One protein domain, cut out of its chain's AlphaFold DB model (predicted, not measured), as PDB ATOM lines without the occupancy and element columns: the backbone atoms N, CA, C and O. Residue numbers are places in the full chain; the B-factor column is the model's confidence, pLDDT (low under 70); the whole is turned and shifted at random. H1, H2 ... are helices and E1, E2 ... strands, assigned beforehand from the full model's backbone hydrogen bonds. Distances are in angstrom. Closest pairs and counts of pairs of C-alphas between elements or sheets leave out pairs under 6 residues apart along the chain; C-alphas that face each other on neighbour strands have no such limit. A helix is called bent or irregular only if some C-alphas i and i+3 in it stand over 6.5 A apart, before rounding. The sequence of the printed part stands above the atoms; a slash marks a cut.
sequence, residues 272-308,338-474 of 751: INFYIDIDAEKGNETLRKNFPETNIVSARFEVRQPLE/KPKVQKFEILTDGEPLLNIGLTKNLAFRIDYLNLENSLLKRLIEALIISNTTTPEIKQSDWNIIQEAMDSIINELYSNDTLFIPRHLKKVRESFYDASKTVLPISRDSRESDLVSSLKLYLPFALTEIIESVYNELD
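AT A GLANCE: This is residues 272 to 308 and 338 to 474 of the 751 residues of a protein of Ignavibacteriae bacterium (UniProt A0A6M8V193). A twisted sheet of five strands forms one end of the domain, and helices H2, H3 and H4a gather at the other. The long bent helix H4 joins the two ends: its first arm, H4a, lies beside H3, and its second, H4b, crosses one face of the sheet, with short H1 packed on it. The printed part has 174 residues, in the order E1 H1 E2 E3 E4 E5 H2 H3 H4; the sheet runs E1 E2 E3 E4 E5, antiparallel throughout, and the class is mixed, helices and strands. The whole is compact, with a radius of gyration of the C-alphas of 16.9 A and spans of 54 by 36 by 30 A.

IN THESE COORDINATES: E1 is residues 272 to 279, 23.6 A long, from C-alpha 272 at (78.958, -121.678, -9.447). H1 is 285 to 290, 8.7 A. E2 is 296 to 304, 26.2 A; E3 is 340 to 348, 24.1 A; E4 is 351 to 358, 21.7 A; E5 is 364 to 369, 14.0 A. H2 is 374 to 386, 18.2 A. H3 is 395 to 410, 23.8 A, with a kink of 28 degrees near residue 404. H4, 446 to 474, was assigned as one helix by its hydrogen bonds but is bent: C-alphas 456 and 459 are 6.9 A apart. Its arms are H4a, 446 to 456, 15.1 A, and H4b, 459 to 474, 22.0 A, ending at C-alpha 474 (73.528, -117.666, -27.754).

HOW THE PARTS SIT: In the sheet, N 276 and O 299 of E1 and E2 are 2.8 A apart, within hydrogen-bond range, as are N 300 and O 345 of E2 and E3, 2.8 A. E3, E4 and E5 form a meander, each strand the antiparallel neighbour of the one before; its hairpins have N 344 and O 356 at 2.8 A and N 357 and O 365 at 2.8 A. H4b is on the sheet at a height of 10.2 A and runs across the strands, at 82 degrees to E2 on the local plane. H1 touches H4b, closest C-alphas Leu 287 and Ser 468, 5.1 A. H3 and H4b make two layers with the sheet, helices on one face. H3 touches H4a, closest C-alphas Ala 404 and Val 451, 6.2 A. H2 only grazes the sheet, with residues 374 to 376. Every O i to N i+4 pair is within hydrogen-bond range in H1, H2, H4a and H4b; in H3, 10 of 12.

THE WHOLE: The C-alphas farthest apart, Glu 308 and Thr 389, are 57.0 A apart. Residues 309 to 337 are not printed; C-alphas 308 and 338 are 12.7 A apart across the cut. The link from H3 to H4, residues 411 to 445, is long. The pLDDT is under 70 at residues 391, 416 to 417 and 427 to 438.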
ATOM      1  N   ILE A 272      78.093-122.442  -8.541       97.12
ATOM      2  CA  ILE A 272      78.958-121.678  -9.447       97.12
ATOM      3  C   ILE A 272      78.145-120.492  -9.953       97.12
ATOM      4  O   ILE A 272      76.981-120.673 -10.308       97.12
ATOM      5  N   ASN A 273      78.741-119.301  -9.994       97.69
ATOM      6  CA  ASN A 273      78.052-118.110 -10.486       97.69
ATOM      7  C   ASN A 273      78.763-117.542 -11.708       97.69
ATOM      8  O   ASN A 273      79.980-117.351 -11.675       97.69
ATOM      9  N   PHE A 274      77.990-117.255 -12.748       97.62
ATOM     10  CA  PHE A 274      78.441-116.578 -13.957       97.62
ATOM     11  C   PHE A 274      77.745-115.228 -14.087       97.62
ATOM     12  O   PHE A 274      76.578-115.093 -13.720       97.62
ATOM     13  N   TYR A 275      78.462-114.252 -14.627       97.12
ATOM     14  CA  TYR A 275      77.998-112.887 -14.852       97.12
ATOM     15  C   TYR A 275      78.424-112.501 -16.265       97.12
ATOM     16  O   TYR A 275      79.576-112.722 -16.622       97.12
ATOM     17  N   ILE A 276      77.530-111.971 -17.086       97.94
ATOM     18  CA  ILE A 276      77.864-111.524 -18.439       97.94
ATOM     19  C   ILE A 276      77.267-110.140 -18.625       97.94
ATOM     20  O   ILE A 276      76.053-109.992 -18.531       97.94
ATOM     21  N   ASP A 277      78.116-109.154 -18.897       98.00
ATOM     22  CA  ASP A 277      77.694-107.796 -19.227       98.00
ATOM     23  C   ASP A 277      77.719-107.601 -20.738       98.00
ATOM     24  O   ASP A 277      78.758-107.782 -21.383       98.00
ATOM     25  N   ILE A 278      76.582-107.190 -21.283       97.62
ATOM     26  CA  ILE A 278      76.362-106.926 -22.700       97.62
ATOM     27  C   ILE A 278      76.226-105.417 -22.892       97.62
ATOM     28  O   ILE A 278      75.433-104.766 -22.215       97.62
ATOM     29  N   ASP A 279      76.991-104.864 -23.825       96.44
ATOM     30  CA  ASP A 279      76.787-103.525 -24.362       96.44
ATOM     31  C   ASP A 279      75.517-103.504 -25.212       96.44
ATOM     32  O   ASP A 279      75.484-104.067 -26.310       96.44
ATOM     33  N   ALA A 280      74.470-102.868 -24.692       94.56
ATOM     34  CA  ALA A 280      73.173-102.851 -25.348       94.56
ATOM     35  C   ALA A 280      73.242-102.168 -26.722       94.56
ATOM     36  O   ALA A 280      72.600-102.643 -27.654       94.56
ATOM     37  N   GLU A 281      74.064-101.122 -26.888       91.94
ATOM     38  CA  GLU A 281      74.195-100.378 -28.151       91.94
ATOM     39  C   GLU A 281      74.865-101.191 -29.266       91.94
ATOM     40  O   GLU A 281      74.615-100.949 -30.450       91.94
ATOM     41  N   LYS A 282      75.703-102.162 -28.887       91.94
ATOM     42  CA  LYS A 282      76.397-103.077 -29.807       91.94
ATOM     43  C   LYS A 282      75.666-104.398 -30.014       91.94
ATOM     44  O   LYS A 282      76.063-105.182 -30.871       91.94
ATOM     45  N   GLY A 283      74.631-104.665 -29.221       90.69
ATOM     46  CA  GLY A 283      73.806-105.854 -29.376       90.69
ATOM     47  C   GLY A 283      73.020-105.852 -30.685       90.69
ATOM     48  O   GLY A 283      72.929-104.849 -31.404       90.69
ATOM     49  N   ASN A 284      72.409-106.993 -30.994       91.06
ATOM     50  CA  ASN A 284      71.561-107.114 -32.172       91.06
ATOM     51  C   ASN A 284      70.360-106.137 -32.148       91.06
ATOM     52  O   ASN A 284      70.047-105.487 -31.148       91.06
ATOM     53  N   GLU A 285      69.676-106.004 -33.286       91.00
ATOM     54  CA  GLU A 285      68.526-105.101 -33.432       91.00
ATOM     55  C   GLU A 285      67.421-105.356 -32.394       91.00
ATOM     56  O   GLU A 285      66.906-104.408 -31.801       91.00
ATOM     57  N   THR A 286      67.105-106.623 -32.118       91.00
ATOM     58  CA  THR A 286      66.079-107.013 -31.143       91.00
ATOM     59  C   THR A 286      66.456-106.590 -29.724       91.00
ATOM     60  O   THR A 286      65.619-106.035 -29.014       91.00
ATOM     61  N   LEU A 287      67.715-106.785 -29.312       93.69
ATOM     62  CA  LEU A 287      68.202-106.352 -28.001       93.69
ATOM     63  C   LEU A 287      68.103-104.828 -27.864       93.69
ATOM     64  O   LEU A 287      67.518-104.335 -26.906       93.69
ATOM     65  N   ARG A 288      68.592-104.074 -28.856       94.06
ATOM     66  CA  ARG A 288      68.529-102.600 -28.855       94.06
ATOM     67  C   ARG A 288      67.103-102.075 -28.766       94.06
ATOM     68  O   ARG A 288      66.835-101.118 -28.043       94.06
ATOM     69  N   LYS A 289      66.181-102.716 -29.484       92.69
ATOM     70  CA  LYS A 289      64.755-102.378 -29.464       92.69
ATOM     71  C   LYS A 289      64.116-102.655 -28.100       92.69
ATOM     72  O   LYS A 289      63.298-101.855 -27.653       92.69
ATOM     73  N   ASN A 290      64.471-103.769 -27.460       93.38
ATOM     74  CA  ASN A 290      63.868-104.198 -26.196       93.38
ATOM     75  C   ASN A 290      64.505-103.529 -24.963       93.38
ATOM     76  O   ASN A 290      63.875-103.490 -23.907       93.38
ATOM     77  N   PHE A 291      65.702-102.949 -25.102       94.94
ATOM     78  CA  PHE A 291      66.428-102.232 -24.047       94.94
ATOM     79  C   PHE A 291      66.772-100.777 -24.441       94.94
ATOM     80  O   PHE A 291      67.945-100.396 -24.467       94.94
ATOM     81  N   PRO A 292      65.775 -99.923 -24.741       91.75
ATOM     82  CA  PRO A 292      66.024 -98.539 -25.127       91.75
ATOM     83  C   PRO A 292      66.662 -97.730 -23.986       91.75
ATOM     84  O   PRO A 292      66.267 -97.830 -22.819       91.75
ATOM     85  N   GLU A 293      67.634 -96.886 -24.339       90.69
ATOM     86  CA  GLU A 293      68.389 -96.018 -23.413       90.69
ATOM     87  C   GLU A 293      69.060 -96.783 -22.253       90.69
ATOM     88  O   GLU A 293      69.328 -96.211 -21.202       90.69
ATOM     89  N   THR A 294      69.289 -98.085 -22.423       95.19
ATOM     90  CA  THR A 294      70.078 -98.907 -21.498       95.19
ATOM     91  C   THR A 294      71.500 -98.971 -22.032       95.19
ATOM     92  O   THR A 294      71.670 -99.177 -23.231       95.19
ATOM     93  N   ASN A 295      72.524 -98.816 -21.187       95.88
ATOM     94  CA  ASN A 295      73.915 -98.944 -21.646       95.88
ATOM     95  C   ASN A 295      74.406-100.388 -21.514       95.88
ATOM     96  O   ASN A 295      75.044-100.922 -22.421       95.88
ATOM     97  N   ILE A 296      74.126-101.019 -20.371       97.62
ATOM     98  CA  ILE A 296      74.561-102.381 -20.054       97.62
ATOM     99  C   ILE A 296      73.368-103.248 -19.669       97.62
ATOM    100  O   ILE A 296      72.614-102.916 -18.755       97.62
ATOM    101  N   VAL A 297      73.253-104.406 -20.314       98.19
ATOM    102  CA  VAL A 297      72.374-105.495 -19.883       98.19
ATOM    103  C   VAL A 297      73.238-106.585 -19.265       98.19
ATOM    104  O   VAL A 297      74.103-107.142 -19.937       98.19
ATOM    105  N   SER A 298      73.012-106.904 -17.993       98.12
ATOM    106  CA  SER A 298      73.757-107.960 -17.304       98.12
ATOM    107  C   SER A 298      72.898-109.206 -17.135       98.12
ATOM    108  O   SER A 298      71.790-109.134 -16.606       98.12
ATOM    109  N   ALA A 299      73.439-110.358 -17.514       97.88
ATOM    110  CA  ALA A 299      72.856-111.671 -17.281       97.88
ATOM    111  C   ALA A 299      73.656-112.416 -16.206       97.88
ATOM    112  O   ALA A 299      74.881-112.516 -16.288       97.88
ATOM    113  N   ARG A 300      72.975-112.955 -15.191       97.56
ATOM    114  CA  ARG A 300      73.609-113.709 -14.102       97.56
ATOM    115  C   ARG A 300      72.998-115.088 -13.953       97.56
ATOM    116  O   ARG A 300      71.780-115.241 -13.989       97.56
ATOM    117  N   PHE A 301      73.853-116.080 -13.726       94.00
ATOM    118  CA  PHE A 301      73.479-117.488 -13.657       94.00
ATOM    119  C   PHE A 301      74.000-118.095 -12.361       94.00
ATOM    120  O   PHE A 301      75.202-118.042 -12.104       94.00
ATOM    121  N   GLU A 302      73.127-118.728 -11.584       96.50
ATOM    122  CA  GLU A 302      73.516-119.566 -10.451       96.50
ATOM    123  C   GLU A 302      73.360-121.041 -10.833       96.50
ATOM    124  O   GLU A 302      72.245-121.553 -10.945       96.50
ATOM    125  N   VAL A 303      74.474-121.748 -11.010       96.19
ATOM    126  CA  VAL A 303      74.492-123.170 -11.368       96.19
ATOM    127  C   VAL A 303      74.702-124.024 -10.122       96.19
ATOM    128  O   VAL A 303      75.658-123.817  -9.370       96.19
ATOM    129  N   ARG A 304      73.847-125.033  -9.921       94.31
ATOM    130  CA  ARG A 304      73.993-126.027  -8.847       94.31
ATOM    131  C   ARG A 304      73.880-127.452  -9.359       94.31
ATOM    132  O   ARG A 304      73.172-127.740 -10.322       94.31
ATOM    133  N   GLN A 305      74.526-128.350  -8.630       92.88
ATOM    134  CA  GLN A 305      74.355-129.787  -8.758       92.88
ATOM    135  C   GLN A 305      73.117-130.237  -7.968       92.88
ATOM    136  O   GLN A 305      73.028-129.942  -6.778       92.88
ATOM    137  N   PRO A 306      72.167-130.964  -8.581       89.94
ATOM    138  CA  PRO A 306      71.141-131.686  -7.836       89.94
ATOM    139  C   PRO A 306      71.781-132.755  -6.946       89.94
ATOM    140  O   PRO A 306      72.574-133.569  -7.436       89.94
ATOM    141  N   LEU A 307      71.441-132.728  -5.654       90.31
ATOM    142  CA  LEU A 307      72.004-133.593  -4.621       90.31
ATOM    143  C   LEU A 307      70.917-134.299  -3.822       90.31
ATOM    144  O   LEU A 307      69.888-133.709  -3.499       90.31
ATOM    145  N   GLU A 308      71.204-135.534  -3.430       88.00
ATOM    146  CA  GLU A 308      70.446-136.271  -2.426       88.00
ATOM    147  C   GLU A 308      71.377-136.692  -1.291       88.00
ATOM    148  O   GLU A 308      72.531-137.076  -1.508       88.00
ATOM    149  N   LYS A 338      72.307-134.096 -13.900       88.31
ATOM    150  CA  LYS A 338      73.178-133.045 -14.453       88.31
ATOM    151  C   LYS A 338      73.011-131.728 -13.671       88.31
ATOM    152  O   LYS A 338      71.926-131.496 -13.126       88.31
ATOM    153  N   PRO A 339      74.042-130.864 -13.612       92.06
ATOM    154  CA  PRO A 339      73.909-129.508 -13.087       92.06
ATOM    155  C   PRO A 339      72.792-128.723 -13.779       92.06
ATOM    156  O   PRO A 339      72.494-128.953 -14.950       92.06
ATOM    157  N   LYS A 340      72.167-127.795 -13.052       92.62
ATOM    158  CA  LYS A 340      71.091-126.937 -13.567       92.62
ATOM    159  C   LYS A 340      71.270-125.502 -13.097       92.62
ATOM    160  O   LYS A 340      71.749-125.278 -11.980       92.62
ATOM    161  N   VAL A 341      70.826-124.547 -13.911       95.38
ATOM    162  CA  VAL A 341      70.646-123.165 -13.458       95.38
ATOM    163  C   VAL A 341      69.479-123.145 -12.481       95.38
ATOM    164  O   VAL A 341      68.368-123.544 -12.818       95.38
ATOM    165  N   GLN A 342      69.750-122.742 -11.247       94.19
ATOM    166  CA  GLN A 342      68.741-122.576 -10.204       94.19
ATOM    167  C   GLN A 342      68.155-121.174 -10.211       94.19
ATOM    168  O   GLN A 342      66.994-121.010  -9.851       94.19
ATOM    169  N   LYS A 343      68.959-120.185 -10.612       95.62
ATOM    170  CA  LYS A 343      68.580-118.779 -10.637       95.62
ATOM    171  C   LYS A 343      69.161-118.098 -11.876       95.62
ATOM    172  O   LYS A 343      70.355-118.244 -12.144       95.62
ATOM    173  N   PHE A 344      68.326-117.369 -12.608       96.50
ATOM    174  CA  PHE A 344      68.695-116.539 -13.751       96.50
ATOM    175  C   PHE A 344      68.192-115.112 -13.523       96.50
ATOM    176  O   PHE A 344      66.995-114.894 -13.353       96.50
ATOM    177  N   GLU A 345      69.100-114.144 -13.485       97.50
ATOM    178  CA  GLU A 345      68.793-112.746 -13.169       97.50
ATOM    179  C   GLU A 345      69.230-111.835 -14.318       97.50
ATOM    180  O   GLU A 345      70.333-111.987 -14.849       97.50
ATOM    181  N   ILE A 346      68.364-110.888 -14.684       98.12
ATOM    182  CA  ILE A 346      68.646-109.840 -15.669       98.12
ATOM    183  C   ILE A 346      68.697-108.503 -14.933       98.12
ATOM    184  O   ILE A 346      67.817-108.197 -14.122       98.12
ATOM    185  N   LEU A 347      69.718-107.703 -15.226       97.88
ATOM    186  CA  LEU A 347      69.885-106.342 -14.730       97.88
ATOM    187  C   LEU A 347      70.079-105.375 -15.894       97.88
ATOM    188  O   LEU A 347      70.592-105.754 -16.946       97.88
ATOM    189  N   THR A 348      69.726-104.115 -15.671       97.69
ATOM    190  CA  THR A 348      69.948-103.007 -16.604       97.69
ATOM    191  C   THR A 348      70.718-101.915 -15.879       97.69
ATOM    192  O   THR A 348      70.271-101.453 -14.831       97.69
ATOM    193  N   ASP A 349      71.884-101.531 -16.392       96.12
ATOM    194  CA  ASP A 349      72.756-100.499 -15.809       96.12
ATOM    195  C   ASP A 349      73.065-100.722 -14.311       96.12
ATOM    196  O   ASP A 349      73.209 -99.790 -13.522       96.12
ATOM    197  N   GLY A 350      73.175-101.995 -13.909       93.50
ATOM    198  CA  GLY A 350      73.440-102.414 -12.529       93.50
ATOM    199  C   GLY A 350      72.200-102.544 -11.637       93.50
ATOM    200  O   GLY A 350      72.307-103.103 -10.543       93.50
ATOM    201  N   GLU A 351      71.023-102.110 -12.093       95.69
ATOM    202  CA  GLU A 351      69.760-102.268 -11.372       95.69
ATOM    203  C   GLU A 351      69.081-103.600 -11.724       95.69
ATOM    204  O   GLU A 351      68.881-103.890 -12.907       95.69
ATOM    205  N   PRO A 352      68.675-104.425 -10.738       96.69
ATOM    206  CA  PRO A 352      67.903-105.634 -11.007       96.69
ATOM    207  C   PRO A 352      66.620-105.318 -11.772       96.69
ATOM    208  O   PRO A 352      65.876-104.424 -11.370       96.69
ATOM    209  N   LEU A 353      66.362-106.059 -12.849       96.75
ATOM    210  CA  LEU A 353      65.109-106.006 -13.598       96.75
ATOM    211  C   LEU A 353      64.205-107.159 -13.162       96.75
ATOM    212  O   LEU A 353      63.106-106.928 -12.664       96.75
ATOM    213  N   LEU A 354      64.677-108.398 -13.318       95.69
ATOM    214  CA  LEU A 354      63.919-109.596 -12.967       95.69
ATOM    215  C   LEU A 354      64.830-110.740 -12.526       95.69
ATOM    216  O   LEU A 354      65.991-110.825 -12.927       95.69
ATOM    217  N   ASN A 355      64.265-111.645 -11.735       95.12
ATOM    218  CA  ASN A 355      64.881-112.894 -11.321       95.12
ATOM    219  C   ASN A 355      63.944-114.071 -11.614       95.12
ATOM    220  O   ASN A 355      62.762-114.017 -11.275       95.12
ATOM    221  N   ILE A 356      64.488-115.144 -12.179       94.88
ATOM    222  CA  ILE A 356      63.782-116.374 -12.520       94.88
ATOM    223  C   ILE A 356      64.431-117.555 -11.796       94.88
ATOM    224  O   ILE A 356      65.611-117.843 -11.997       94.88
ATOM    225  N   GLY A 357      63.646-118.261 -10.989       94.06
ATOM    226  CA  GLY A 357      64.059-119.433 -10.225       94.06
ATOM    227  C   GLY A 357      63.572-120.744 -10.837       94.06
ATOM    228  O   GLY A 357      62.480-120.823 -11.406       94.06
ATOM    229  N   LEU A 358      64.368-121.808 -10.703       92.75
ATOM    230  CA  LEU A 358      63.964-123.166 -11.068       92.75
ATOM    231  C   LEU A 358      63.145-123.802  -9.938       92.75
ATOM    232  O   LEU A 358      63.598-123.948  -8.804       92.75
ATOM    233  N   THR A 359      61.936-124.251 -10.261       89.25
ATOM    234  CA  THR A 359      61.053-124.934  -9.310       89.25
ATOM    235  C   THR A 359      61.357-126.432  -9.205       89.25
ATOM    236  O   THR A 359      61.995-127.034 -10.071       89.25
ATOM    237  N   LYS A 360      60.814-127.090  -8.169       84.25
ATOM    238  CA  LYS A 360      60.914-128.553  -7.982       84.25
ATOM    239  C   LYS A 360      60.358-129.366  -9.158       84.25
ATOM    240  O   LYS A 360      60.828-130.471  -9.396       84.25
ATOM    241  N   ASN A 361      59.402-128.808  -9.903       82.75
ATOM    242  CA  ASN A 361      58.798-129.447 -11.075       82.75
ATOM    243  C   ASN A 361      59.610-129.212 -12.360       82.75
ATOM    244  O   ASN A 361      59.101-129.461 -13.448       82.75
ATOM    245  N   LEU A 362      60.846-128.711 -12.244       82.88
ATOM    246  CA  LEU A 362      61.738-128.392 -13.362       82.88
ATOM    247  C   LEU A 362      61.202-127.313 -14.316       82.88
ATOM    248  O   LEU A 362      61.655-127.222 -15.449       82.88
ATOM    249  N   ALA A 363      60.273-126.480 -13.847       87.50
ATOM    250  CA  ALA A 363      59.823-125.285 -14.552       87.50
ATOM    251  C   ALA A 363      60.469-124.041 -13.937       87.50
ATOM    252  O   ALA A 363      60.569-123.941 -12.712       87.50
ATOM    253  N   PHE A 364      60.861-123.091 -14.768       91.44
ATOM    254  CA  PHE A 364      61.320-121.770 -14.365       91.44
ATOM    255  C   PHE A 364      60.131-120.849 -14.075       91.44
ATOM    256  O   PHE A 364      59.134-120.877 -14.796       91.44
ATOM    257  N   ARG A 365      60.222-120.026 -13.029       92.75
ATOM    258  CA  ARG A 365      59.218-119.007 -12.679       92.75
ATOM    259  C   ARG A 365      59.899-117.724 -12.246       92.75
ATOM    260  O   ARG A 365      60.975-117.775 -11.667       92.75
ATOM    261  N   ILE A 366      59.277-116.587 -12.530       92.56
ATOM    262  CA  ILE A 366      59.778-115.303 -12.043       92.56
ATOM    263  C   ILE A 366      59.579-115.273 -10.520       92.56
ATOM    264  O   ILE A 366      58.451-115.347 -10.042       92.56
ATOM    265  N   ASP A 367      60.676-115.180  -9.771       90.50
ATOM    266  CA  ASP A 367      60.661-115.044  -8.308       90.50
ATOM    267  C   ASP A 367      60.449-113.587  -7.890       90.50
ATOM    268  O   ASP A 367      59.918-113.300  -6.820       90.50
ATOM    269  N   TYR A 368      60.956-112.661  -8.708       90.38
ATOM    270  CA  TYR A 368      60.992-111.239  -8.405       90.38
ATOM    271  C   TYR A 368      61.057-110.413  -9.694       90.38
ATOM    272  O   TYR A 368      61.797-110.753 -10.618       90.38
ATOM    273  N   LEU A 369      60.308-109.311  -9.725       93.94
ATOM    274  CA  LEU A 369      60.310-108.306 -10.784       93.94
ATOM    275  C   LEU A 369      60.395-106.926 -10.126       93.94
ATOM    276  O   LEU A 369      59.572-106.591  -9.275       93.94
ATOM    277  N   ASN A 370      61.389-106.128 -10.500       94.12
ATOM    278  CA  ASN A 370      61.626-104.832  -9.880       94.12
ATOM    279  C   ASN A 370      60.824-103.727 -10.575       94.12
ATOM    280  O   ASN A 370      61.251-103.191 -11.594       94.12
ATOM    281  N   LEU A 371      59.682-103.349 -10.002       90.31
ATOM    282  CA  LEU A 371      58.824-102.289 -10.547       90.31
ATOM    283  C   LEU A 371      59.443-100.884 -10.494       90.31
ATOM    284  O   LEU A 371      59.001-100.010 -11.236       90.31
ATOM    285  N   GLU A 372      60.483-100.679  -9.682       90.62
ATOM    286  CA  GLU A 372      61.232 -99.417  -9.640       90.62
ATOM    287  C   GLU A 372      62.318 -99.333 -10.723       90.62
ATOM    288  O   GLU A 372      62.891 -98.267 -10.935       90.62
ATOM    289  N   ASN A 373      62.599-100.434 -11.430       95.06
ATOM    290  CA  ASN A 373      63.570-100.442 -12.517       95.06
ATOM    291  C   ASN A 373      63.146 -99.470 -13.632       95.06
ATOM    292  O   ASN A 373      62.009 -99.500 -14.114       95.06
ATOM    293  N   SER A 374      64.086 -98.636 -14.076       92.75
ATOM    294  CA  SER A 374      63.829 -97.572 -15.051       92.75
ATOM    295  C   SER A 374      63.273 -98.068 -16.395       92.75
ATOM    296  O   SER A 374      62.427 -97.398 -16.991       92.75
ATOM    297  N   LEU A 375      63.701 -99.235 -16.890       93.69
ATOM    298  CA  LEU A 375      63.165 -99.838 -18.113       93.69
ATOM    299  C   LEU A 375      61.722-100.306 -17.903       93.69
ATOM    300  O   LEU A 375      60.842 -99.966 -18.695       93.69
ATOM    301  N   LEU A 376      61.461-101.050 -16.827       92.31
ATOM    302  CA  LEU A 376      60.128-101.590 -16.565       92.31
ATOM    303  C   LEU A 376      59.102-100.484 -16.310       92.31
ATOM    304  O   LEU A 376      57.987-100.545 -16.830       92.31
ATOM    305  N   LYS A 377      59.495 -99.444 -15.571       91.00
ATOM    306  CA  LYS A 377      58.665 -98.266 -15.331       91.00
ATOM    307  C   LYS A 377      58.248 -97.598 -16.644       91.00
ATOM    308  O   LYS A 377      57.056 -97.393 -16.861       91.00
ATOM    309  N   ARG A 378      59.204 -97.363 -17.553       89.94
ATOM    310  CA  ARG A 378      58.947 -96.799 -18.891       89.94
ATOM    311  C   ARG A 378      58.040 -97.694 -19.738       89.94
ATOM    312  O   ARG A 378      57.153 -97.189 -20.419       89.94
ATOM    313  N   LEU A 379      58.218 -99.016 -19.681       89.00
ATOM    314  CA  LEU A 379      57.363 -99.972 -20.399       89.00
ATOM    315  C   LEU A 379      55.913 -99.928 -19.904       89.00
ATOM    316  O   LEU A 379      54.983 -99.891 -20.711       89.00
ATOM    317  N   ILE A 380      55.712 -99.902 -18.586       88.56
ATOM    318  CA  ILE A 380      54.382 -99.790 -17.975       88.56
ATOM    319  C   ILE A 380      53.757 -98.427 -18.304       88.56
ATOM    320  O   ILE A 380      52.581 -98.361 -18.666       88.56
ATOM    321  N   GLU A 381      54.542 -97.350 -18.245       88.19
ATOM    322  CA  GLU A 381      54.102 -96.006 -18.624       88.19
ATOM    323  C   GLU A 381      53.632 -95.953 -20.085       88.19
ATOM    324  O   GLU A 381      52.518 -95.503 -20.361       88.19
ATOM    325  N   ALA A 382      54.429 -96.487 -21.014       86.06
ATOM    326  CA  ALA A 382      54.091 -96.560 -22.433       86.06
ATOM    327  C   ALA A 382      52.829 -97.400 -22.693       86.06
ATOM    328  O   ALA A 382      51.978 -97.015 -23.500       86.06
ATOM    329  N   LEU A 383      52.666 -98.520 -21.985       83.75
ATOM    330  CA  LEU A 383      51.469 -99.363 -22.062       83.75
ATOM    331  C   LEU A 383      50.224 -98.596 -21.617       83.75
ATOM    332  O   LEU A 383      49.187 -98.673 -22.273       83.75
ATOM    333  N   ILE A 384      50.313 -97.837 -20.526       83.25
ATOM    334  CA  ILE A 384      49.169 -97.090 -20.002       83.25
ATOM    335  C   ILE A 384      48.818 -95.938 -20.940       83.25
ATOM    336  O   ILE A 384      47.659 -95.825 -21.333       83.25
ATOM    337  N   ILE A 385      49.806 -95.132 -21.341       83.75
ATOM    338  CA  ILE A 385      49.616 -93.972 -22.225       83.75
ATOM    339  C   ILE A 385      49.055 -94.397 -23.589       83.75
ATOM    340  O   ILE A 385      48.141 -93.752 -24.095       83.75
ATOM    341  N   SER A 386      49.538 -95.502 -24.167       81.88
ATOM    342  CA  SER A 386      49.041 -95.995 -25.464       81.88
ATOM    343  C   SER A 386      47.591 -96.489 -25.425       81.88
ATOM    344  O   SER A 386      46.937 -96.536 -26.465       81.88
ATOM    345  N   ASN A 387      47.069 -96.817 -24.238       82.00
ATOM    346  CA  ASN A 387      45.729 -97.374 -24.058       82.00
ATOM    347  C   ASN A 387      44.774 -96.453 -23.280       82.00
ATOM    348  O   ASN A 387      43.666 -96.869 -22.951       82.00
ATOM    349  N   THR A 388      45.146 -95.207 -22.971       81.88
ATOM    350  CA  THR A 388      44.293 -94.283 -22.207       81.88
ATOM    351  C   THR A 388      44.284 -92.875 -22.799       81.88
ATOM    352  O   THR A 388      45.227 -92.435 -23.440       81.88
ATOM    353  N   THR A 389      43.209 -92.125 -22.547       75.94
ATOM    354  CA  THR A 389      43.103 -90.694 -22.897       75.94
ATOM    355  C   THR A 389      43.539 -89.772 -21.754       75.94
ATOM    356  O   THR A 389      43.373 -88.553 -21.822       75.94
ATOM    357  N   THR A 390      44.048 -90.344 -20.662       73.56
ATOM    358  CA  THR A 390      44.538 -89.608 -19.492       73.56
ATOM    359  C   THR A 390      46.050 -89.390 -19.622       73.56
ATOM    360  O   THR A 390      46.782 -90.373 -19.667       73.56
ATOM    361  N   PRO A 391      46.535 -88.140 -19.671       64.56
ATOM    362  CA  PRO A 391      47.933 -87.850 -20.007       64.56
ATOM    363  C   PRO A 391      48.934 -88.175 -18.886       64.56
ATOM    364  O   PRO A 391      50.130 -88.216 -19.148       64.56
ATOM    365  N   GLU A 392      48.468 -88.401 -17.653       73.69
ATOM    366  CA  GLU A 392      49.325 -88.607 -16.480       73.69
ATOM    367  C   GLU A 392      48.900 -89.844 -15.680       73.69
ATOM    368  O   GLU A 392      47.707 -90.099 -15.474       73.69
ATOM    369  N   ILE A 393      49.894 -90.595 -15.201       81.38
ATOM    370  CA  ILE A 393      49.715 -91.766 -14.337       81.38
ATOM    371  C   ILE A 393      49.722 -91.303 -12.885       81.38
ATOM    372  O   ILE A 393      50.649 -90.629 -12.438       81.38
ATOM    373  N   LYS A 394      48.678 -91.653 -12.134       84.75
ATOM    374  CA  LYS A 394      48.528 -91.246 -10.732       84.75
ATOM    375  C   LYS A 394      49.231 -92.234  -9.804       84.75
ATOM    376  O   LYS A 394      49.342 -93.414 -10.117       84.75
ATOM    377  N   GLN A 395      49.585 -91.796  -8.595       84.56
ATOM    378  CA  GLN A 395      50.119 -92.699  -7.562       84.56
ATOM    379  C   GLN A 395      49.155 -93.853  -7.226       84.56
ATOM    380  O   GLN A 395      49.589 -94.959  -6.925       84.56
ATOM    381  N   SER A 396      47.842 -93.617  -7.320       85.25
ATOM    382  CA  SER A 396      46.829 -94.664  -7.160       85.25
ATOM    383  C   SER A 396      46.937 -95.763  -8.219       85.25
ATOM    384  O   SER A 396      46.679 -96.917  -7.904       85.25
ATOM    385  N   ASP A 397      47.343 -95.423  -9.448       86.44
ATOM    386  CA  ASP A 397      47.532 -96.407 -10.519       86.44
ATOM    387  C   ASP A 397      48.735 -97.305 -10.210       86.44
ATOM    388  O   ASP A 397      48.646 -98.517 -10.363       86.44
ATOM    389  N   TRP A 398      49.829 -96.732  -9.691       87.62
ATOM    390  CA  TRP A 398      51.003 -97.494  -9.247       87.62
ATOM    391  C   TRP A 398      50.687 -98.479  -8.125       87.62
ATOM    392  O   TRP A 398      51.186 -99.602  -8.156       87.62
ATOM    393  N   ASN A 399      49.813 -98.117  -7.184       87.88
ATOM    394  CA  ASN A 399      49.371 -99.051  -6.146       87.88
ATOM    395  C   ASN A 399      48.596-100.240  -6.748       87.88
ATOM    396  O   ASN A 399      48.863-101.382  -6.389       87.88
ATOM    397  N   ILE A 400      47.706 -99.988  -7.717       87.94
ATOM    398  CA  ILE A 400      46.962-101.045  -8.427       87.94
ATOM    399  C   ILE A 400      47.918-101.952  -9.215       87.94
ATOM    400  O   ILE A 400      47.769-103.172  -9.203       87.94
ATOM    401  N   ILE A 401      48.919-101.370  -9.891       89.12
ATOM    402  CA  ILE A 401      49.949-102.123 -10.621       89.12
ATOM    403  C   ILE A 401      50.674-103.077  -9.672       89.12
ATOM    404  O   ILE A 401      50.802-104.256  -9.992       89.12
ATOM    405  N   GLN A 402      51.125-102.575  -8.519       87.56
ATOM    406  CA  GLN A 402      51.844-103.358  -7.510       87.56
ATOM    407  C   GLN A 402      50.999-104.540  -7.019       87.56
ATOM    408  O   GLN A 402      51.458-105.678  -7.071       87.56
ATOM    409  N   GLU A 403      49.739-104.300  -6.640       86.88
ATOM    410  CA  GLU A 403      48.826-105.356  -6.174       86.88
ATOM    411  C   GLU A 403      48.527-106.407  -7.256       86.88
ATOM    412  O   GLU A 403      48.430-107.604  -6.973       86.88
ATOM    413  N   ALA A 404      48.407-105.988  -8.517       87.12
ATOM    414  CA  ALA A 404      48.153-106.895  -9.632       87.12
ATOM    415  C   ALA A 404      49.387-107.712 -10.041       87.12
ATOM    416  O   ALA A 404      49.242-108.821 -10.569       87.12
ATOM    417  N   MET A 405      50.590-107.178  -9.820       87.88
ATOM    418  CA  MET A 405      51.833-107.734 -10.343       87.88
ATOM    419  C   MET A 405      52.130-109.126  -9.794       87.88
ATOM    420  O   MET A 405      52.413-110.042 -10.569       87.88
ATOM    421  N   ASP A 406      51.977-109.312  -8.483       84.12
ATOM    422  CA  ASP A 406      52.204-110.599  -7.822       84.12
ATOM    423  C   ASP A 406      51.296-111.691  -8.401       84.12
ATOM    424  O   ASP A 406      51.727-112.821  -8.634       84.12
ATOM    425  N   SER A 407      50.033-111.361  -8.695       85.19
ATOM    426  CA  SER A 407      49.111-112.303  -9.336       85.19
ATOM    427  C   SER A 407      49.553-112.661 -10.755       85.19
ATOM    428  O   SER A 407      49.419-113.820 -11.136       85.19
ATOM    429  N   ILE A 408      50.044-111.694 -11.536       86.25
ATOM    430  CA  ILE A 408      50.476-111.921 -12.923       86.25
ATOM    431  C   ILE A 408      51.718-112.808 -12.943       86.25
ATOM    432  O   ILE A 408      51.738-113.825 -13.629       86.25
ATOM    433  N   ILE A 409      52.734-112.450 -12.161       88.06
ATOM    434  CA  ILE A 409      54.019-113.150 -12.086       88.06
ATOM    435  C   ILE A 409      53.835-114.615 -11.681       88.06
ATOM    436  O   ILE A 409      54.421-115.502 -12.299       88.06
ATOM    437  N   ASN A 410      52.964-114.888 -10.704       86.12
ATOM    438  CA  ASN A 410      52.679-116.246 -10.239       86.12
ATOM    439  C   ASN A 410      52.027-117.153 -11.304       86.12
ATOM    440  O   ASN A 410      52.080-118.382 -11.182       86.12
ATOM    441  N   GLU A 411      51.418-116.574 -12.342       85.69
ATOM    442  CA  GLU A 411      50.829-117.301 -13.473       85.69
ATOM    443  C   GLU A 411      51.817-117.539 -14.627       85.69
ATOM    444  O   GLU A 411      51.484-118.283 -15.556       85.69
ATOM    445  N   LEU A 412      53.013-116.939 -14.588       86.50
ATOM    446  CA  LEU A 412      54.031-117.064 -15.632       86.50
ATOM    447  C   LEU A 412      55.050-118.151 -15.297       86.50
ATOM    448  O   LEU A 412      55.571-118.240 -14.185       86.50
ATOM    449  N   TYR A 413      55.365-118.981 -16.285       87.06
ATOM    450  CA  TYR A 413      56.389-120.012 -16.162       87.06
ATOM    451  C   TYR A 413      57.058-120.302 -17.503       87.06
ATOM    452  O   TYR A 413      56.474-120.074 -18.553       87.06
ATOM    453  N   SER A 414      58.258-120.864 -17.472       84.88
ATOM    454  CA  SER A 414      58.912-121.479 -18.626       84.88
ATOM    455  C   SER A 414      59.176-122.948 -18.309       84.88
ATOM    456  O   SER A 414      59.570-123.294 -17.197       84.88
ATOM    457  N   ASN A 415      58.922-123.831 -19.265       78.12
ATOM    458  CA  ASN A 415      59.254-125.254 -19.176       78.12
ATOM    459  C   ASN A 415      60.117-125.692 -20.360       78.12
ATOM    460  O   ASN A 415      60.034-126.840 -20.794       78.12
ATOM    461  N   ASP A 416      60.894-124.754 -20.902       66.88
ATOM    462  CA  ASP A 416      61.797-125.019 -22.011       66.88
ATOM    463  C   ASP A 416      62.785-126.129 -21.609       66.88
ATOM    464  O   ASP A 416      63.228-126.206 -20.462       66.88
ATOM    465  N   THR A 417      63.155-126.997 -22.553       69.44
ATOM    466  CA  THR A 417      64.191-128.032 -22.347       69.44
ATOM    467  C   THR A 417      65.601-127.445 -22.232       69.44
ATOM    468  O   THR A 417      66.571-128.176 -22.040       69.44
ATOM    469  N   LEU A 418      65.710-126.122 -22.353       80.38
ATOM    470  CA  LEU A 418      66.931-125.340 -22.298       80.38
ATOM    471  C   LEU A 418      67.425-125.193 -20.853       80.38
ATOM    472  O   LEU A 418      66.649-125.167 -19.896       80.38
ATOM    473  N   PHE A 419      68.737-125.029 -20.683       87.25
ATOM    474  CA  PHE A 419      69.338-124.835 -19.360       87.25
ATOM    475  C   PHE A 419      68.992-123.483 -18.695       87.25
ATOM    476  O   PHE A 419      69.173-123.359 -17.484       87.25
ATOM    477  N   ILE A 420      68.490-122.504 -19.460       91.12
ATOM    478  CA  ILE A 420      67.947-121.209 -19.009       91.12
ATOM    479  C   ILE A 420      66.618-120.917 -19.723       91.12
ATOM    480  O   ILE A 420      66.413-121.416 -20.831       91.12
ATOM    481  N   PRO A 421      65.716-120.116 -19.128       88.81
ATOM    482  CA  PRO A 421      64.442-119.768 -19.756       88.81
ATOM    483  C   PRO A 421      64.653-118.932 -21.025       88.81
ATOM    484  O   PRO A 421      65.448-117.992 -21.018       88.81
ATOM    485  N   ARG A 422      63.895-119.235 -22.086       87.06
ATOM    486  CA  ARG A 422      63.837-118.409 -23.302       87.06
ATOM    487  C   ARG A 422      62.464-117.768 -23.484       87.06
ATOM    488  O   ARG A 422      62.398-116.594 -23.826       87.06
ATOM    489  N   HIS A 423      61.385-118.505 -23.207       84.81
ATOM    490  CA  HIS A 423      60.020-117.996 -23.358       84.81
ATOM    491  C   HIS A 423      59.166-118.218 -22.112       84.81
ATOM    492  O   HIS A 423      59.258-119.263 -21.467       84.81
ATOM    493  N   LEU A 424      58.278-117.268 -21.802       81.94
ATOM    494  CA  LEU A 424      57.282-117.429 -20.743       81.94
ATOM    495  C   LEU A 424      55.931-117.869 -21.323       81.94
ATOM    496  O   LEU A 424      55.481-117.398 -22.363       81.94
ATOM    497  N   LYS A 425      55.255-118.756 -20.598       78.88
ATOM    498  CA  LYS A 425      53.911-119.280 -20.855       78.88
ATOM    499  C   LYS A 425      52.995-118.929 -19.684       78.88
ATOM    500  O   LYS A 425      53.456-118.752 -18.555       78.88
ATOM    501  N   LYS A 426      51.685-118.861 -19.938       71.62
ATOM    502  CA  LYS A 426      50.653-118.677 -18.900       71.62
ATOM    503  C   LYS A 426      50.109-120.021 -18.428       71.62
ATOM    504  O   LYS A 426      49.884-120.915 -19.239       71.62
ATOM    505  N   VAL A 427      49.856-120.168 -17.124       56.41
ATOM    506  CA  VAL A 427      49.272-121.396 -16.530       56.41
ATOM    507  C   VAL A 427      47.853-121.676 -17.041       56.41
ATOM    508  O   VAL A 427      47.435-122.830 -17.098       56.41
ATOM    509  N   ARG A 428      47.107-120.637 -17.427       53.97
ATOM    510  CA  ARG A 428      45.774-120.757 -18.024       53.97
ATOM    511  C   ARG A 428      45.772-120.041 -19.369       53.97
ATOM    512  O   ARG A 428      45.908-118.819 -19.407       53.97
ATOM    513  N   GLU A 429      45.580-120.779 -20.459       46.12
ATOM    514  CA  GLU A 429      45.118-120.204 -21.727       46.12
ATOM    515  C   GLU A 429      43.661-119.763 -21.537       46.12
ATOM    516  O   GLU A 429      42.713-120.434 -21.933       46.12
ATOM    517  N   SER A 430      43.436-118.643 -20.855       39.25
ATOM    518  CA  SER A 430      42.165-117.955 -21.033       39.25
ATOM    519  C   SER A 430      42.165-117.432 -22.462       39.25
ATOM    520  O   SER A 430      43.041-116.636 -22.803       39.25
ATOM    521  N   PHE A 431      41.212-117.906 -23.268       35.06
ATOM    522  CA  PHE A 431      40.842-117.389 -24.584       35.06
ATOM    523  C   PHE A 431      40.684-115.859 -24.526       35.06
ATOM    524  O   PHE A 431      39.581-115.335 -24.376       35.06
ATOM    525  N   TYR A 432      41.787-115.120 -24.610       45.69
ATOM    526  CA  TYR A 432      41.744-113.731 -25.015       45.69
ATOM    527  C   TYR A 432      41.538-113.787 -26.516       45.69
ATOM    528  O   TYR A 432      42.420-114.192 -27.268       45.69
ATOM    529  N   ASP A 433      40.308-113.492 -26.914       42.44
ATOM    530  CA  ASP A 433      39.902-113.358 -28.298       42.44
ATOM    531  C   ASP A 433      40.916-112.459 -29.021       42.44
ATOM    532  O   ASP A 433      41.016-111.264 -28.732       42.44
ATOM    533  N   ALA A 434      41.707-113.043 -29.926       42.72
ATOM    534  CA  ALA A 434      42.739-112.342 -30.691       42.72
ATOM    535  C   ALA A 434      42.162-111.201 -31.557       42.72
ATOM    536  O   ALA A 434      42.916-110.413 -32.124       42.72
ATOM    537  N   SER A 435      40.829-111.084 -31.638       42.97
ATOM    538  CA  SER A 435      40.123-109.953 -32.241       42.97
ATOM    539  C   SER A 435      40.080-108.683 -31.371       42.97
ATOM    540  O   SER A 435      39.767-107.611 -31.888       42.97
ATOM    541  N   LYS A 436      40.428-108.745 -30.074       47.88
ATOM    542  CA  LYS A 436      40.575-107.564 -29.202       47.88
ATOM    543  C   LYS A 436      42.033-107.109 -29.146       47.88
ATOM    544  O   LYS A 436      42.738-107.337 -28.170       47.88
ATOM    545  N   THR A 437      42.481-106.441 -30.204       55.88
ATOM    546  CA  THR A 437      43.863-105.951 -30.357       55.88
ATOM    547  C   THR A 437      44.225-104.824 -29.373       55.88
ATOM    548  O   THR A 437      45.403-104.585 -29.110       55.88
ATOM    549  N   VAL A 438      43.224-104.134 -28.812       62.75
ATOM    550  CA  VAL A 438      43.396-102.982 -27.912       62.75
ATOM    551  C   VAL A 438      42.404-103.081 -26.752       62.75
ATOM    552  O   VAL A 438      41.195-103.163 -26.978       62.75
ATOM    553  N   LEU A 439      42.908-103.062 -25.515       72.56
ATOM    554  CA  LEU A 439      42.097-102.932 -24.301       72.56
ATOM    555  C   LEU A 439      42.203-101.491 -23.777       72.56
ATOM    556  O   LEU A 439      43.181-101.163 -23.098       72.56
ATOM    557  N   PRO A 440      41.233-100.610 -24.096       78.38
ATOM    558  CA  PRO A 440      41.267 -99.235 -23.624       78.38
ATOM    559  C   PRO A 440      41.066 -99.181 -22.107       78.38
ATOM    560  O   PRO A 440      40.188 -99.843 -21.560       78.38
ATOM    561  N   ILE A 441      41.853 -98.341 -21.442       81.88
ATOM    562  CA  ILE A 441      41.752 -98.049 -20.015       81.88
ATOM    563  C   ILE A 441      40.800 -96.865 -19.852       81.88
ATOM    564  O   ILE A 441      41.190 -95.701 -20.043       81.88
ATOM    565  N   SER A 442      39.542 -97.164 -19.527       81.38
ATOM    566  CA  SER A 442      38.504 -96.161 -19.317       81.38
ATOM    567  C   SER A 442      38.692 -95.421 -17.986       81.38
ATOM    568  O   SER A 442      39.449 -95.837 -17.108       81.38
ATOM    569  N   ARG A 443      38.016 -94.276 -17.826       75.75
ATOM    570  CA  ARG A 443      38.019 -93.541 -16.549       75.75
ATOM    571  C   ARG A 443      37.113 -94.196 -15.505       75.75
ATOM    572  O   ARG A 443      37.444 -94.139 -14.326       75.75
ATOM    573  N   ASP A 444      36.017 -94.810 -15.945       77.62
ATOM    574  CA  ASP A 444      34.965 -95.336 -15.070       77.62
ATOM    575  C   ASP A 444      35.313 -96.722 -14.499       77.62
ATOM    576  O   ASP A 444      34.956 -97.020 -13.363       77.62
ATOM    577  N   SER A 445      36.065 -97.545 -15.243       83.81
ATOM    578  CA  SER A 445      36.549 -98.868 -14.817       83.81
ATOM    579  C   SER A 445      38.081 -98.967 -14.821       83.81
ATOM    580  O   SER A 445      38.656-100.020 -15.097       83.81
ATOM    581  N   ARG A 446      38.760 -97.859 -14.487       84.56
ATOM    582  CA  ARG A 446      40.221 -97.713 -14.612       84.56
ATOM    583  C   ARG A 446      41.014 -98.840 -13.957       84.56
ATOM    584  O   ARG A 446      41.948 -99.340 -14.570       84.56
ATOM    585  N   GLU A 447      40.650 -99.232 -12.738       85.31
ATOM    586  CA  GLU A 447      41.333-100.297 -11.995       85.31
ATOM    587  C   GLU A 447      41.242-101.644 -12.726       85.31
ATOM    588  O   GLU A 447      42.267-102.238 -13.056       85.31
ATOM    589  N   SER A 448      40.031-102.097 -13.062       85.38
ATOM    590  CA  SER A 448      39.830-103.378 -13.747       85.38
ATOM    591  C   SER A 448      40.421-103.399 -15.156       85.38
ATOM    592  O   SER A 448      40.954-104.429 -15.584       85.38
ATOM    593  N   ASP A 449      40.345-102.278 -15.876       85.94
ATOM    594  CA  ASP A 449      40.879-102.168 -17.232       85.94
ATOM    595  C   ASP A 449      42.410-102.199 -17.206       85.94
ATOM    596  O   ASP A 449      43.025-102.916 -17.991       85.94
ATOM    597  N   LEU A 450      43.035-101.497 -16.255       85.38
ATOM    598  CA  LEU A 450      44.487-101.476 -16.086       85.38
ATOM    599  C   LEU A 450      45.035-102.866 -15.738       85.38
ATOM    600  O   LEU A 450      45.986-103.324 -16.373       85.38
ATOM    601  N   VAL A 451      44.396-103.582 -14.809       86.56
ATOM    602  CA  VAL A 451      44.763-104.972 -14.489       86.56
ATOM    603  C   VAL A 451      44.615-105.881 -15.712       86.56
ATOM    604  O   VAL A 451      45.481-106.719 -15.968       86.56
ATOM    605  N   SER A 452      43.546-105.713 -16.492       84.62
ATOM    606  CA  SER A 452      43.303-106.509 -17.702       84.62
ATOM    607  C   SER A 452      44.344-106.239 -18.792       84.62
ATOM    608  O   SER A 452      44.852-107.184 -19.396       84.62
ATOM    609  N   SER A 453      44.716-104.974 -19.001       84.19
ATOM    610  CA  SER A 453      45.755-104.582 -19.957       84.19
ATOM    611  C   SER A 453      47.134-105.093 -19.536       84.19
ATOM    612  O   SER A 453      47.849-105.655 -20.364       84.19
ATOM    613  N   LEU A 454      47.494-105.006 -18.250       85.94
ATOM    614  CA  LEU A 454      48.740-105.596 -17.741       85.94
ATOM    615  C   LEU A 454      48.770-107.114 -17.939       85.94
ATOM    616  O   LEU A 454      49.746-107.643 -18.466       85.94
ATOM    617  N   LYS A 455      47.683-107.815 -17.589       84.88
ATOM    618  CA  LYS A 455      47.548-109.265 -17.810       84.88
ATOM    619  C   LYS A 455      47.694-109.645 -19.278       84.88
ATOM    620  O   LYS A 455      48.190-110.736 -19.566       84.88
ATOM    621  N   LEU A 456      47.264-108.785 -20.199       81.56
ATOM    622  CA  LEU A 456      47.392-109.027 -21.628       81.56
ATOM    623  C   LEU A 456      48.830-108.802 -22.105       81.56
ATOM    624  O   LEU A 456      49.430-109.749 -22.601       81.56
ATOM    625  N   TYR A 457      49.381-107.598 -21.929       83.06
ATOM    626  CA  TYR A 457      50.602-107.159 -22.619       83.06
ATOM    627  C   TYR A 457      51.909-107.456 -21.874       83.06
ATOM    628  O   TYR A 457      52.908-107.780 -22.517       83.06
ATOM    629  N   LEU A 458      51.932-107.374 -20.538       85.75
ATOM    630  CA  LEU A 458      53.174-107.515 -19.770       85.75
ATOM    631  C   LEU A 458      53.873-108.873 -19.988       85.75
ATOM    632  O   LEU A 458      55.085-108.878 -20.189       85.75
ATOM    633  N   PRO A 459      53.164-110.018 -20.024       86.62
ATOM    634  CA  PRO A 459      53.791-111.313 -20.295       86.62
ATOM    635  C   PRO A 459      54.525-111.379 -21.639       86.62
ATOM    636  O   PRO A 459      55.584-112.001 -21.721       86.62
ATOM    637  N   PHE A 460      53.992-110.722 -22.676       84.75
ATOM    638  CA  PHE A 460      54.655-110.637 -23.979       84.75
ATOM    639  C   PHE A 460      55.907-109.767 -23.897       84.75
ATOM    640  O   PHE A 460      56.964-110.201 -24.338       84.75
ATOM    641  N   ALA A 461      55.822-108.595 -23.260       87.81
ATOM    642  CA  ALA A 461      56.978-107.716 -23.077       87.81
ATOM    643  C   ALA A 461      58.112-108.403 -22.293       87.81
ATOM    644  O   ALA A 461      59.269-108.343 -22.697       87.81
ATOM    645  N   LEU A 462      57.787-109.114 -21.207       90.88
ATOM    646  CA  LEU A 462      58.773-109.879 -20.438       90.88
ATOM    647  C   LEU A 462      59.376-111.029 -21.254       90.88
ATOM    648  O   LEU A 462      60.571-111.287 -21.144       90.88
ATOM    649  N   THR A 463      58.571-111.700 -22.084       90.19
ATOM    650  CA  THR A 463      59.055-112.759 -22.983       90.19
ATOM    651  C   THR A 463      60.041-112.208 -24.009       90.19
ATOM    652  O   THR A 463      61.125-112.757 -24.140       90.19
ATOM    653  N   GLU A 464      59.714-111.096 -24.666       89.56
ATOM    654  CA  GLU A 464      60.588-110.411 -25.631       89.56
ATOM    655  C   GLU A 464      61.921-109.974 -25.000       89.56
ATOM    656  O   GLU A 464      62.990-110.144 -25.591       89.56
ATOM    657  N   ILE A 465      61.881-109.455 -23.768       93.88
ATOM    658  CA  ILE A 465      63.079-109.094 -22.997       93.88
ATOM    659  C   ILE A 465      63.950-110.332 -22.753       93.88
ATOM    660  O   ILE A 465      65.126-110.327 -23.114       93.88
ATOM    661  N   ILE A 466      63.383-111.401 -22.186       94.25
ATOM    662  CA  ILE A 466      64.126-112.632 -21.860       94.25
ATOM    663  C   ILE A 466      64.694-113.273 -23.127       94.25
ATOM    664  O   ILE A 466      65.872-113.631 -23.162       94.25
ATOM    665  N   GLU A 467      63.882-113.372 -24.176       93.06
ATOM    666  CA  GLU A 467      64.290-113.947 -25.450       93.06
ATOM    667  C   GLU A 467      65.407-113.130 -26.106       93.06
ATOM    668  O   GLU A 467      66.372-113.711 -26.600       93.06
ATOM    669  N   SER A 468      65.331-111.797 -26.084       94.75
ATOM    670  CA  SER A 468      66.377-110.955 -26.675       94.75
ATOM    671  C   SER A 468      67.732-111.116 -25.978       94.75
ATOM    672  O   SER A 468      68.751-111.217 -26.664       94.75
ATOM    673  N   VAL A 469      67.751-111.240 -24.644       96.75
ATOM    674  CA  VAL A 469      68.977-111.531 -23.878       96.75
ATOM    675  C   VAL A 469      69.486-112.936 -24.180       96.75
ATOM    676  O   VAL A 469      70.674-113.110 -24.440       96.75
ATOM    677  N   TYR A 470      68.601-113.939 -24.186       94.88
ATOM    678  CA  TYR A 470      68.968-115.314 -24.526       94.88
ATOM    679  C   TYR A 470      69.606-115.394 -25.918       94.88
ATOM    680  O   TYR A 470      70.684-115.966 -26.065       94.88
ATOM    681  N   ASN A 471      68.959-114.807 -26.928       93.12
ATOM    682  CA  ASN A 471      69.406-114.857 -28.317       93.12
ATOM    683  C   ASN A 471      70.734-114.117 -28.513       93.12
ATOM    684  O   ASN A 471      71.588-114.593 -29.259       93.12
ATOM    685  N   GLU A 472      70.938-112.983 -27.832       94.88
ATOM    686  CA  GLU A 472      72.222-112.281 -27.876       94.88
ATOM    687  C   GLU A 472      73.343-113.132 -27.268       94.88
ATOM    688  O   GLU A 472      74.393-113.295 -27.886       94.88
ATOM    689  N   LEU A 473      73.114-113.736 -26.099       95.12
ATOM    690  CA  LEU A 473      74.094-114.619 -25.463       95.12
ATOM    691  C   LEU A 473      74.409-115.850 -26.320       95.12
ATOM    692  O   LEU A 473      75.581-116.189 -26.489       95.12
ATOM    693  N   ASP A 474      73.382-116.496 -26.881       92.81
ATOM    694  CA  ASP A 474      73.528-117.666 -27.754       92.81
ATOM    695  C   ASP A 474      74.340-117.308 -29.004       92.81
ATOM    696  O   ASP A 474      75.271-118.028 -29.359       92.81
TER     697      ASP A 474